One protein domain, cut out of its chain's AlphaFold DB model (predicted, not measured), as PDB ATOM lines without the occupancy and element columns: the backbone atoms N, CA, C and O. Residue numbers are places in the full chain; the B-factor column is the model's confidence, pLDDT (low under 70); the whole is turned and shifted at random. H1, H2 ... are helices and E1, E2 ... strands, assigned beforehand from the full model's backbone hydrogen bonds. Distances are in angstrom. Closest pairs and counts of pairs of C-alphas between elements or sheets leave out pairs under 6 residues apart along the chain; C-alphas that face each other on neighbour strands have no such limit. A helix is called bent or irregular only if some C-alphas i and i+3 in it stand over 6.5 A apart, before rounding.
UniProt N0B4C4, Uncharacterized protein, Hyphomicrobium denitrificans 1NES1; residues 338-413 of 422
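What this domain is: This is residues 338 to 413 of the 422 residues of an uncharacterized protein of Hyphomicrobium denitrificans 1NES1 (UniProt N0B4C4). H1 lies in the middle of a thin slab of helices, with the longest helix, H3, along one side of it and H2, slanting at a steep tilt, on the other. H2 and H3 make a corner near the first residues of H1, and H4 runs across the opposite end, near the last residues of H1 and H3. The printed part has 76 residues with four named helices and one three-residue strand, in the order H1, E1, H2, H3, H4, and is mostly helix. The whole is compact, with a radius of gyration of the C-alphas of 12.9 A and spans of 37 by 29 by 16 A.

How they stand to each other: H1, residues 338 to 353, touches H3, residues 374 to 393, with 37 pairs of C-alphas within 8 A; the closest are those of Gly 345 and Leu 380, 4.5 A apart. They run the same way at a tilt of 37 degrees, only just steep. With residues 341 to 345 alone, H1 also touches H2, residues 361 to 371, at a steep tilt of 60 degrees, opposite ways; the closest C-alphas are those of Val 344 and Ala 367, 6.1 A apart. H2 and H3 touch only at the corner by their link, the closest C-alphas being those of Glu 371 and Ser 377, 4.6 A apart. E1, residues 357 to 359, pairs with no named strand; its closest C-alpha to H1 is that of Leu 357, 5.5 A from that of Val 351. H4, residues 396 to 411, is close to but not clearly touching H1, where the closest C-alphas, those of Gln 353 and Cys 403, are 7.7 A apart. H4 and H3 are also close but not clearly touching, at a steep tilt of 57 degrees, with the C-alphas of Phe 391 and Ile 399 closest at 6.9 A. H2 and H4 are apart. Every O i to N i+4 pair is within hydrogen-bond range in H1 and H2, against 14 of 16 in H3 and 11 of 12 in H4.

Where its parts are: H1 begins with C-alpha 338 at (-36.961, 0.185, -10.597) and is 22.6 A long. E1 follows, 7.0 A long, and then H2, 15.5 A. H3 measures 29.3 A from C-alpha 374 at (-31.100, -5.946, -5.875) to C-alpha 393; it is neither bent nor irregular, but only just: C-alphas 375 and 378 are 6.0 A apart. H4, 22.0 A long, ends with C-alpha 411 at (-39.045, 27.365, 0.294).

The domain as a whole: The two C-alphas farthest apart, those of Gln 374 and Asn 397, are 36.8 A from each other. The printed part has no cut, and its four links are tight. Residues 393 to 398, of which 396 to 398 belong to H4, stand free. The mean pLDDT of the printed part is 74.8; 19 residues are under 70, among them 361 to 363, 365 to 367 and 374 to 376, and the mean of H2 is 67.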
ATOM      1  N   CYS A 338     -37.877  -0.550  -9.724       70.25
ATOM      2  CA  CYS A 338     -36.961   0.185 -10.597       70.25
ATOM      3  C   CYS A 338     -37.449   1.609 -10.939       70.25
ATOM      4  O   CYS A 338     -36.648   2.538 -10.923       70.25
ATOM      5  N   GLU A 339     -38.735   1.825 -11.235       68.94
ATOM      6  CA  GLU A 339     -39.276   3.171 -11.500       68.94
ATOM      7  C   GLU A 339     -39.223   4.054 -10.248       68.94
ATOM      8  O   GLU A 339     -38.778   5.202 -10.324       68.94
ATOM      9  N   ARG A 340     -39.573   3.494  -9.081       67.75
ATOM     10  CA  ARG A 340     -39.423   4.171  -7.782       67.75
ATOM     11  C   ARG A 340     -37.954   4.488  -7.482       67.75
ATOM     12  O   ARG A 340     -37.625   5.622  -7.143       67.75
ATOM     13  N   ALA A 341     -37.054   3.532  -7.702       71.81
ATOM     14  CA  ALA A 341     -35.614   3.725  -7.552       71.81
ATOM     15  C   ALA A 341     -35.036   4.793  -8.487       71.81
ATOM     16  O   ALA A 341     -34.205   5.593  -8.059       71.81
ATOM     17  N   ARG A 342     -35.491   4.857  -9.747       72.06
ATOM     18  CA  ARG A 342     -35.060   5.893 -10.696       72.06
ATOM     19  C   ARG A 342     -35.442   7.287 -10.221       72.06
ATOM     20  O   ARG A 342     -34.610   8.184 -10.319       72.06
ATOM     21  N   ALA A 343     -36.669   7.451  -9.726       68.12
ATOM     22  CA  ALA A 343     -37.163   8.711  -9.184       68.12
ATOM     23  C   ALA A 343     -36.326   9.176  -7.990       68.12
ATOM     24  O   ALA A 343     -35.825  10.297  -7.970       68.12
ATOM     25  N   VAL A 344     -36.119   8.285  -7.022       72.06
ATOM     26  CA  VAL A 344     -35.340   8.584  -5.820       72.06
ATOM     27  C   VAL A 344     -33.883   8.891  -6.172       72.06
ATOM     28  O   VAL A 344     -33.367   9.921  -5.750       72.06
ATOM     29  N   GLY A 345     -33.247   8.090  -7.035       72.75
ATOM     30  CA  GLY A 345     -31.870   8.319  -7.485       72.75
ATOM     31  C   GLY A 345     -31.656   9.670  -8.184       72.75
ATOM     32  O   GLY A 345     -30.593  10.273  -8.026       72.75
ATOM     33  N   VAL A 346     -32.668  10.185  -8.898       73.62
ATOM     34  CA  VAL A 346     -32.657  11.549  -9.467       73.62
ATOM     35  C   VAL A 346     -32.594  12.600  -8.359       73.62
ATOM     36  O   VAL A 346     -31.763  13.506  -8.405       73.62
ATOM     37  N   LEU A 347     -33.441  12.469  -7.341       72.50
ATOM     38  CA  LEU A 347     -33.549  13.437  -6.250       72.50
ATOM     39  C   LEU A 347     -32.327  13.403  -5.326       72.50
ATOM     40  O   LEU A 347     -31.814  14.460  -4.964       72.50
ATOM     41  N   THR A 348     -31.794  12.216  -5.022       76.50
ATOM     42  CA  THR A 348     -30.524  12.058  -4.297       76.50
ATOM     43  C   THR A 348     -29.366  12.715  -5.057       76.50
ATOM     44  O   THR A 348     -28.532  13.377  -4.442       76.50
ATOM     45  N   ALA A 349     -29.320  12.602  -6.392       77.38
ATOM     46  CA  ALA A 349     -28.307  13.284  -7.205       77.38
ATOM     47  C   ALA A 349     -28.453  14.814  -7.190       77.38
ATOM     48  O   ALA A 349     -27.446  15.518  -7.170       77.38
ATOM     49  N   VAL A 350     -29.684  15.334  -7.178       78.12
ATOM     50  CA  VAL A 350     -29.956  16.780  -7.111       78.12
ATOM     51  C   VAL A 350     -29.594  17.351  -5.743       78.12
ATOM     52  O   VAL A 350     -28.880  18.348  -5.677       78.12
ATOM     53  N   VAL A 351     -29.997  16.694  -4.653       81.50
ATOM     54  CA  VAL A 351     -29.616  17.076  -3.281       81.50
ATOM     55  C   VAL A 351     -28.094  17.035  -3.094       81.50
ATOM     56  O   VAL A 351     -27.529  17.934  -2.480       81.50
ATOM     57  N   ALA A 352     -27.399  16.070  -3.705       80.81
ATOM     58  CA  ALA A 352     -25.936  16.016  -3.679       80.81
ATOM     59  C   ALA A 352     -25.236  17.180  -4.418       80.81
ATOM     60  O   ALA A 352     -24.057  17.420  -4.161       80.81
ATOM     61  N   GLN A 353     -25.924  17.889  -5.322       83.56
ATOM     62  CA  GLN A 353     -25.379  19.032  -6.076       83.56
ATOM     63  C   GLN A 353     -25.912  20.395  -5.602       83.56
ATOM     64  O   GLN A 353     -25.298  21.423  -5.887       83.56
ATOM     65  N   CYS A 354     -27.030  20.417  -4.873       83.12
ATOM     66  CA  CYS A 354     -27.689  21.620  -4.371       83.12
ATOM     67  C   CYS A 354     -27.687  21.627  -2.830       83.12
ATOM     68  O   CYS A 354     -28.641  21.148  -2.220       83.12
ATOM     69  N   PRO A 355     -26.637  22.162  -2.177       80.56
ATOM     70  CA  PRO A 355     -26.427  22.000  -0.735       80.56
ATOM     71  C   PRO A 355     -27.452  22.715   0.166       80.56
ATOM     72  O   PRO A 355     -27.474  22.439   1.363       80.56
ATOM     73  N   GLY A 356     -28.290  23.613  -0.369       78.38
ATOM     74  CA  GLY A 356     -29.423  24.211   0.351       78.38
ATOM     75  C   GLY A 356     -30.698  23.355   0.361       78.38
ATOM     76  O   GLY A 356     -31.702  23.771   0.945       78.38
ATOM     77  N   LEU A 357     -30.670  22.179  -0.281       79.31
ATOM     78  CA  LEU A 357     -31.760  21.208  -0.348       79.31
ATOM     79  C   LEU A 357     -31.444  19.957   0.482       79.31
ATOM     80  O   LEU A 357     -30.308  19.489   0.509       79.31
ATOM     81  N   ARG A 358     -32.469  19.355   1.090       79.81
ATOM     82  CA  ARG A 358     -32.408  18.021   1.708       79.81
ATOM     83  C   ARG A 358     -33.615  17.179   1.334       79.81
ATOM     84  O   ARG A 358     -34.714  17.702   1.198       79.81
ATOM     85  N   LEU A 359     -33.436  15.867   1.219       71.56
ATOM     86  CA  LEU A 359     -34.574  14.948   1.182       71.56
ATOM     87  C   LEU A 359     -35.322  15.022   2.521       71.56
ATOM     88  O   LEU A 359     -34.687  14.999   3.575       71.56
ATOM     89  N   SER A 360     -36.655  15.076   2.484       73.06
ATOM     90  CA  SER A 360     -37.474  14.842   3.680       73.06
ATOM     91  C   SER A 360     -37.180  13.463   4.279       73.06
ATOM     92  O   SER A 360     -36.775  12.538   3.568       73.06
ATOM     93  N   GLN A 361     -37.442  13.290   5.576       67.62
ATOM     94  CA  GLN A 361     -37.207  12.018   6.276       67.62
ATOM     95  C   GLN A 361     -37.900  10.830   5.586       67.62
ATOM     96  O   GLN A 361     -37.307   9.761   5.451       67.62
ATOM     97  N   THR A 362     -39.115  11.034   5.065       57.72
ATOM     98  CA  THR A 362     -39.855  10.035   4.281       57.72
ATOM     99  C   THR A 362     -39.136   9.681   2.978       57.72
ATOM    100  O   THR A 362     -38.997   8.507   2.650       57.72
ATOM    101  N   ALA A 363     -38.639  10.678   2.238       63.06
ATOM    102  CA  ALA A 363     -37.911  10.452   0.991       63.06
ATOM    103  C   ALA A 363     -36.564   9.746   1.218       63.06
ATOM    104  O   ALA A 363     -36.192   8.882   0.425       63.06
ATOM    105  N   GLN A 364     -35.872  10.064   2.316       70.81
ATOM    106  CA  GLN A 364     -34.647   9.375   2.721       70.81
ATOM    107  C   GLN A 364     -34.928   7.911   3.095       70.81
ATOM    108  O   GLN A 364     -34.292   7.016   2.551       70.81
ATOM    109  N   ALA A 365     -35.942   7.646   3.927       67.88
ATOM    110  CA  ALA A 365     -36.313   6.283   4.311       67.88
ATOM    111  C   ALA A 365     -36.707   5.407   3.103       67.88
ATOM    112  O   ALA A 365     -36.401   4.215   3.072       67.88
ATOM    113  N   VAL A 366     -37.351   5.992   2.084       64.81
ATOM    114  CA  VAL A 366     -37.648   5.302   0.817       64.81
ATOM    115  C   VAL A 366     -36.372   5.027   0.008       64.81
ATOM    116  O   VAL A 366     -36.272   3.961  -0.595       64.81
ATOM    117  N   ALA A 367     -35.383   5.928   0.012       68.00
ATOM    118  CA  ALA A 367     -34.081   5.686  -0.618       68.00
ATOM    119  C   ALA A 367     -33.351   4.504   0.028       68.00
ATOM    120  O   ALA A 367     -33.015   3.539  -0.662       68.00
ATOM    121  N   ASP A 368     -33.206   4.539   1.351       73.19
ATOM    122  CA  ASP A 368     -32.512   3.513   2.130       73.19
ATOM    123  C   ASP A 368     -33.183   2.131   1.952       73.19
ATOM    124  O   ASP A 368     -32.517   1.106   1.779       73.19
ATOM    125  N   ALA A 369     -34.522   2.095   1.903       69.62
ATOM    126  CA  ALA A 369     -35.299   0.875   1.670       69.62
ATOM    127  C   ALA A 369     -35.183   0.310   0.237       69.62
ATOM    128  O   ALA A 369     -35.413  -0.888   0.033       69.62
ATOM    129  N   LEU A 370     -34.850   1.146  -0.754       67.75
ATOM    130  CA  LEU A 370     -34.658   0.736  -2.150       67.75
ATOM    131  C   LEU A 370     -33.210   0.315  -2.438       67.75
ATOM    132  O   LEU A 370     -33.016  -0.637  -3.192       67.75
ATOM    133  N   GLU A 371     -32.201   0.924  -1.804       71.38
ATOM    134  CA  GLU A 371     -30.803   0.473  -1.933       71.38
ATOM    135  C   GLU A 371     -30.620  -0.990  -1.483       71.38
ATOM    136  O   GLU A 371     -29.835  -1.729  -2.080       71.38
ATOM    137  N   GLY A 372     -31.412  -1.450  -0.506       69.94
ATOM    138  CA  GLY A 372     -31.422  -2.838  -0.031       69.94
ATOM    139  C   GLY A 372     -32.048  -3.881  -0.976       69.94
ATOM    140  O   GLY A 372     -32.002  -5.072  -0.664       69.94
ATOM    141  N   ARG A 373     -32.642  -3.493  -2.116       72.31
ATOM    142  CA  ARG A 373     -33.284  -4.424  -3.070       72.31
ATOM    143  C   ARG A 373     -32.474  -4.524  -4.363       72.31
ATOM    144  O   ARG A 373     -32.356  -3.540  -5.087       72.31
ATOM    145  N   GLN A 374     -31.992  -5.723  -4.716       64.62
ATOM    146  CA  GLN A 374     -31.100  -5.946  -5.875       64.62
ATOM    147  C   GLN A 374     -31.582  -5.284  -7.183       64.62
ATOM    148  O   GLN A 374     -30.820  -4.554  -7.803       64.62
ATOM    149  N   GLY A 375     -32.850  -5.459  -7.577       65.62
ATOM    150  CA  GLY A 375     -33.387  -4.856  -8.811       65.62
ATOM    151  C   GLY A 375     -33.688  -3.348  -8.742       65.62
ATOM    152  O   GLY A 375     -33.923  -2.722  -9.773       65.62
ATOM    153  N   ALA A 376     -33.700  -2.761  -7.544       68.12
ATOM    154  CA  ALA A 376     -33.907  -1.331  -7.331       68.12
ATOM    155  C   ALA A 376     -32.563  -0.585  -7.251       68.12
ATOM    156  O   ALA A 376     -32.415   0.471  -7.863       68.12
ATOM    157  N   SER A 377     -31.571  -1.171  -6.573       70.81
ATOM    158  CA  SER A 377     -30.218  -0.624  -6.392       70.81
ATOM    159  C   SER A 377     -29.538  -0.247  -7.719       70.81
ATOM    160  O   SER A 377     -29.035   0.872  -7.864       70.81
ATOM    161  N   ASP A 378     -29.624  -1.114  -8.733       76.62
ATOM    162  CA  ASP A 378     -29.071  -0.852 -10.070       76.62
ATOM    163  C   ASP A 378     -29.765   0.339 -10.756       76.62
ATOM    164  O   ASP A 378     -29.114   1.200 -11.355       76.62
ATOM    165  N   CYS A 379     -31.093   0.430 -10.636       75.06
ATOM    166  CA  CYS A 379     -31.888   1.519 -11.203       75.06
ATOM    167  C   CYS A 379     -31.655   2.857 -10.478       75.06
ATOM    168  O   CYS A 379     -31.591   3.897 -11.139       75.06
ATOM    169  N   LEU A 380     -31.471   2.831  -9.154       73.50
ATOM    170  CA  LEU A 380     -31.121   3.992  -8.330       73.50
ATOM    171  C   LEU A 380     -29.736   4.521  -8.715       73.50
ATOM    172  O   LEU A 380     -29.590   5.700  -9.049       73.50
ATOM    173  N   THR A 381     -28.740   3.633  -8.744       76.69
ATOM    174  CA  THR A 381     -27.346   3.956  -9.080       76.69
ATOM    175  C   THR A 381     -27.232   4.500 -10.503       76.69
ATOM    176  O   THR A 381     -26.650   5.565 -10.709       76.69
ATOM    177  N   THR A 382     -27.871   3.844 -11.479       78.44
ATOM    178  CA  THR A 382     -27.858   4.280 -12.886       78.44
ATOM    179  C   THR A 382     -28.478   5.668 -13.066       78.44
ATOM    180  O   THR A 382     -27.903   6.508 -13.760       78.44
ATOM    181  N   SER A 383     -29.624   5.947 -12.426       73.69
ATOM    182  CA  SER A 383     -30.233   7.287 -12.447       73.69
ATOM    183  C   SER A 383     -29.316   8.339 -11.828       73.69
ATOM    184  O   SER A 383     -29.091   9.390 -12.430       73.69
ATOM    185  N   ARG A 384     -28.765   8.046 -10.643       77.94
ATOM    186  CA  ARG A 384     -27.906   8.968  -9.893       77.94
ATOM    187  C   ARG A 384     -26.653   9.336 -10.686       77.94
ATOM    188  O   ARG A 384     -26.309  10.513 -10.796       77.94
ATOM    189  N   ASP A 385     -25.991   8.341 -11.263       77.94
ATOM    190  CA  ASP A 385     -24.726   8.527 -11.968       77.94
ATOM    191  C   ASP A 385     -24.931   9.198 -13.338       77.94
ATOM    192  O   ASP A 385     -24.131  10.056 -13.722       77.94
ATOM    193  N   LYS A 386     -26.049   8.916 -14.031       76.69
ATOM    194  CA  LYS A 386     -26.457   9.653 -15.240       76.69
ATOM    195  C   LYS A 386     -26.624  11.146 -14.941       76.69
ATOM    196  O   LYS A 386     -26.002  11.972 -15.611       76.69
ATOM    197  N   LEU A 387     -27.404  11.492 -13.915       75.44
ATOM    198  CA  LEU A 387     -27.650  12.888 -13.541       75.44
ATOM    199  C   LEU A 387     -26.386  13.595 -13.046       75.44
ATOM    200  O   LEU A 387     -26.150  14.753 -13.382       75.44
ATOM    201  N   LYS A 388     -25.532  12.897 -12.290       79.12
ATOM    202  CA  LYS A 388     -24.215  13.406 -11.892       79.12
ATOM    203  C   LYS A 388     -23.348  13.731 -13.115       79.12
ATOM    204  O   LYS A 388     -22.646  14.740 -13.103       79.12
ATOM    205  N   GLY A 389     -23.431  12.922 -14.172       75.75
ATOM    206  CA  GLY A 389     -22.795  13.182 -15.463       75.75
ATOM    207  C   GLY A 389     -23.386  14.379 -16.218       75.75
ATOM    208  O   GLY A 389     -22.633  15.153 -16.804       75.75
ATOM    209  N   GLU A 390     -24.707  14.567 -16.188       77.19
ATOM    210  CA  GLU A 390     -25.389  15.717 -16.805       77.19
ATOM    211  C   GLU A 390     -25.069  17.030 -16.076       77.19
ATOM    212  O   GLU A 390     -24.647  17.995 -16.715       77.19
ATOM    213  N   PHE A 391     -25.140  17.053 -14.739       76.62
ATOM    214  CA  PHE A 391     -24.679  18.187 -13.932       76.62
ATOM    215  C   PHE A 391     -23.185  18.465 -14.133       76.62
ATOM    216  O   PHE A 391     -22.808  19.615 -14.325       76.62
ATOM    217  N   GLY A 392     -22.335  17.433 -14.174       80.56
ATOM    218  CA  GLY A 392     -20.890  17.580 -14.391       80.56
ATOM    219  C   GLY A 392     -20.490  18.153 -15.759       80.56
ATOM    220  O   GLY A 392     -19.344  18.560 -15.932       80.56
ATOM    221  N   ARG A 393     -21.415  18.203 -16.729       84.94
ATOM    222  CA  ARG A 393     -21.224  18.858 -18.038       84.94
ATOM    223  C   ARG A 393     -21.682  20.318 -18.058       84.94
ATOM    224  O   ARG A 393     -21.320  21.037 -18.987       84.94
ATOM    225  N   LYS A 394     -22.478  20.759 -17.078       83.50
ATOM    226  CA  LYS A 394     -22.987  22.134 -16.996       83.50
ATOM    227  C   LYS A 394     -21.983  23.038 -16.264       83.50
ATOM    228  O   LYS A 394     -21.339  22.601 -15.311       83.50
ATOM    229  N   PRO A 395     -21.819  24.305 -16.680       88.25
ATOM    230  CA  PRO A 395     -20.926  25.234 -16.001       88.25
ATOM    231  C   PRO A 395     -21.494  25.618 -14.624       88.25
ATOM    232  O   PRO A 395     -22.707  25.695 -14.429       88.25
ATOM    233  N   ALA A 396     -20.616  25.890 -13.654       85.12
ATOM    234  CA  ALA A 396     -20.997  26.066 -12.246       85.12
ATOM    235  C   ALA A 396     -22.043  27.175 -11.997       85.12
ATOM    236  O   ALA A 396     -22.851  27.071 -11.076       85.12
ATOM    237  N   ASN A 397     -22.077  28.216 -12.835       85.62
ATOM    238  CA  ASN A 397     -23.092  29.272 -12.785       85.62
ATOM    239  C   ASN A 397     -24.490  28.791 -13.225       85.62
ATOM    240  O   ASN A 397     -25.490  29.277 -12.701       85.62
ATOM    241  N   GLU A 398     -24.579  27.842 -14.159       84.94
ATOM    242  CA  GLU A 398     -25.846  27.220 -14.550       84.94
ATOM    243  C   GLU A 398     -26.351  26.284 -13.447       84.94
ATOM    244  O   GLU A 398     -27.525  26.358 -13.094       84.94
ATOM    245  N   ILE A 399     -25.459  25.491 -12.837       82.88
ATOM    246  CA  ILE A 399     -25.785  24.638 -11.682       82.88
ATOM    247  C   ILE A 399     -26.305  25.493 -10.519       82.88
ATOM    248  O   ILE A 399     -27.395  25.239 -10.014       82.88
ATOM    249  N   ALA A 400     -25.598  26.568 -10.155       82.88
ATOM    250  CA  ALA A 400     -26.032  27.492  -9.106       82.88
ATOM    251  C   ALA A 400     -27.391  28.152  -9.418       82.88
ATOM    252  O   ALA A 400     -28.217  28.324  -8.522       82.88
ATOM    253  N   ARG A 401     -27.665  28.478 -10.692       84.81
ATOM    254  CA  ARG A 401     -28.973  28.996 -11.131       84.81
ATOM    255  C   ARG A 401     -30.082  27.948 -11.001       84.81
ATOM    256  O   ARG A 401     -31.195  28.309 -10.623       84.81
ATOM    257  N   ILE A 402     -29.794  26.684 -11.317       82.19
ATOM    258  CA  ILE A 402     -30.725  25.559 -11.158       82.19
ATOM    259  C   ILE A 402     -31.016  25.351  -9.667       82.19
ATOM    260  O   ILE A 402     -32.170  25.478  -9.267       82.19
ATOM    261  N   CYS A 403     -29.992  25.164  -8.829       85.00
ATOM    262  CA  CYS A 403     -30.154  24.984  -7.383       85.00
ATOM    263  C   CYS A 403     -30.902  26.150  -6.728       85.00
ATOM    264  O   CYS A 403     -31.926  25.927  -6.091       85.00
ATOM    265  N   GLY A 404     -30.514  27.400  -6.999       81.50
ATOM    266  CA  GLY A 404     -31.224  28.575  -6.486       81.50
ATOM    267  C   GLY A 404     -32.633  28.775  -7.068       81.50
ATOM    268  O   GLY A 404     -33.394  29.601  -6.566       81.50
ATOM    269  N   SER A 405     -33.020  28.069  -8.137       80.69
ATOM    270  CA  SER A 405     -34.418  27.984  -8.590       80.69
ATOM    271  C   SER A 405     -35.187  26.931  -7.789       80.69
ATOM    272  O   SER A 405     -36.277  27.220  -7.300       80.69
ATOM    273  N   LEU A 406     -34.593  25.748  -7.607       75.19
ATOM    274  CA  LEU A 406     -35.159  24.628  -6.853       75.19
ATOM    275  C   LEU A 406     -35.347  24.983  -5.365       75.19
ATOM    276  O   LEU A 406     -36.417  24.749  -4.819       75.19
ATOM    277  N   GLU A 407     -34.365  25.633  -4.735       79.00
ATOM    278  CA  GLU A 407     -34.427  26.128  -3.349       79.00
ATOM    279  C   GLU A 407     -35.575  27.122  -3.153       79.00
ATOM    280  O   GLU A 407     -36.384  26.957  -2.243       79.00
ATOM    281  N   ARG A 408     -35.730  28.104  -4.053       78.12
ATOM    282  CA  ARG A 408     -36.856  29.056  -4.000       78.12
ATOM    283  C   ARG A 408     -38.211  28.410  -4.283       78.12
ATOM    284  O   ARG A 408     -39.224  28.925  -3.820       78.12
ATOM    285  N   GLN A 409     -38.252  27.317  -5.044       68.06
ATOM    286  CA  GLN A 409     -39.466  26.519  -5.205       68.06
ATOM    287  C   GLN A 409     -39.788  25.806  -3.884       68.06
ATOM    288  O   GLN A 409     -40.844  26.058  -3.309       68.06
ATOM    289  N   VAL A 410     -38.847  25.034  -3.344       68.12
ATOM    290  CA  VAL A 410     -38.987  24.307  -2.074       68.12
ATOM    291  C   VAL A 410     -39.398  25.228  -0.917       68.12
ATOM    292  O   VAL A 410     -40.389  24.953  -0.245       68.12
ATOM    293  N   GLN A 411     -38.723  26.367  -0.738       70.06
ATOM    294  CA  GLN A 411     -39.045  27.365   0.294       70.06
ATOM    295  C   GLN A 411     -40.445  27.978   0.134       70.06
ATOM    296  O   GLN A 411     -41.070  28.360   1.118       70.06
ATOM    297  N   ALA A 412     -40.964  28.053  -1.092       66.75
ATOM    298  CA  ALA A 412     -42.325  28.507  -1.369       66.75
ATOM    299  C   ALA A 412     -43.372  27.371  -1.280       66.75
ATOM    300  O   ALA A 412     -44.486  27.533  -1.780       66.75
ATOM    301  N   GLY A 413     -43.021  26.217  -0.692       46.12
ATOM    302  CA  GLY A 413     -43.886  25.037  -0.586       46.12
ATOM    303  C   GLY A 413     -44.134  24.332  -1.923       46.12
ATOM    304  O   GLY A 413     -45.117  23.609  -2.072       46.12
TER     305      GLY A 413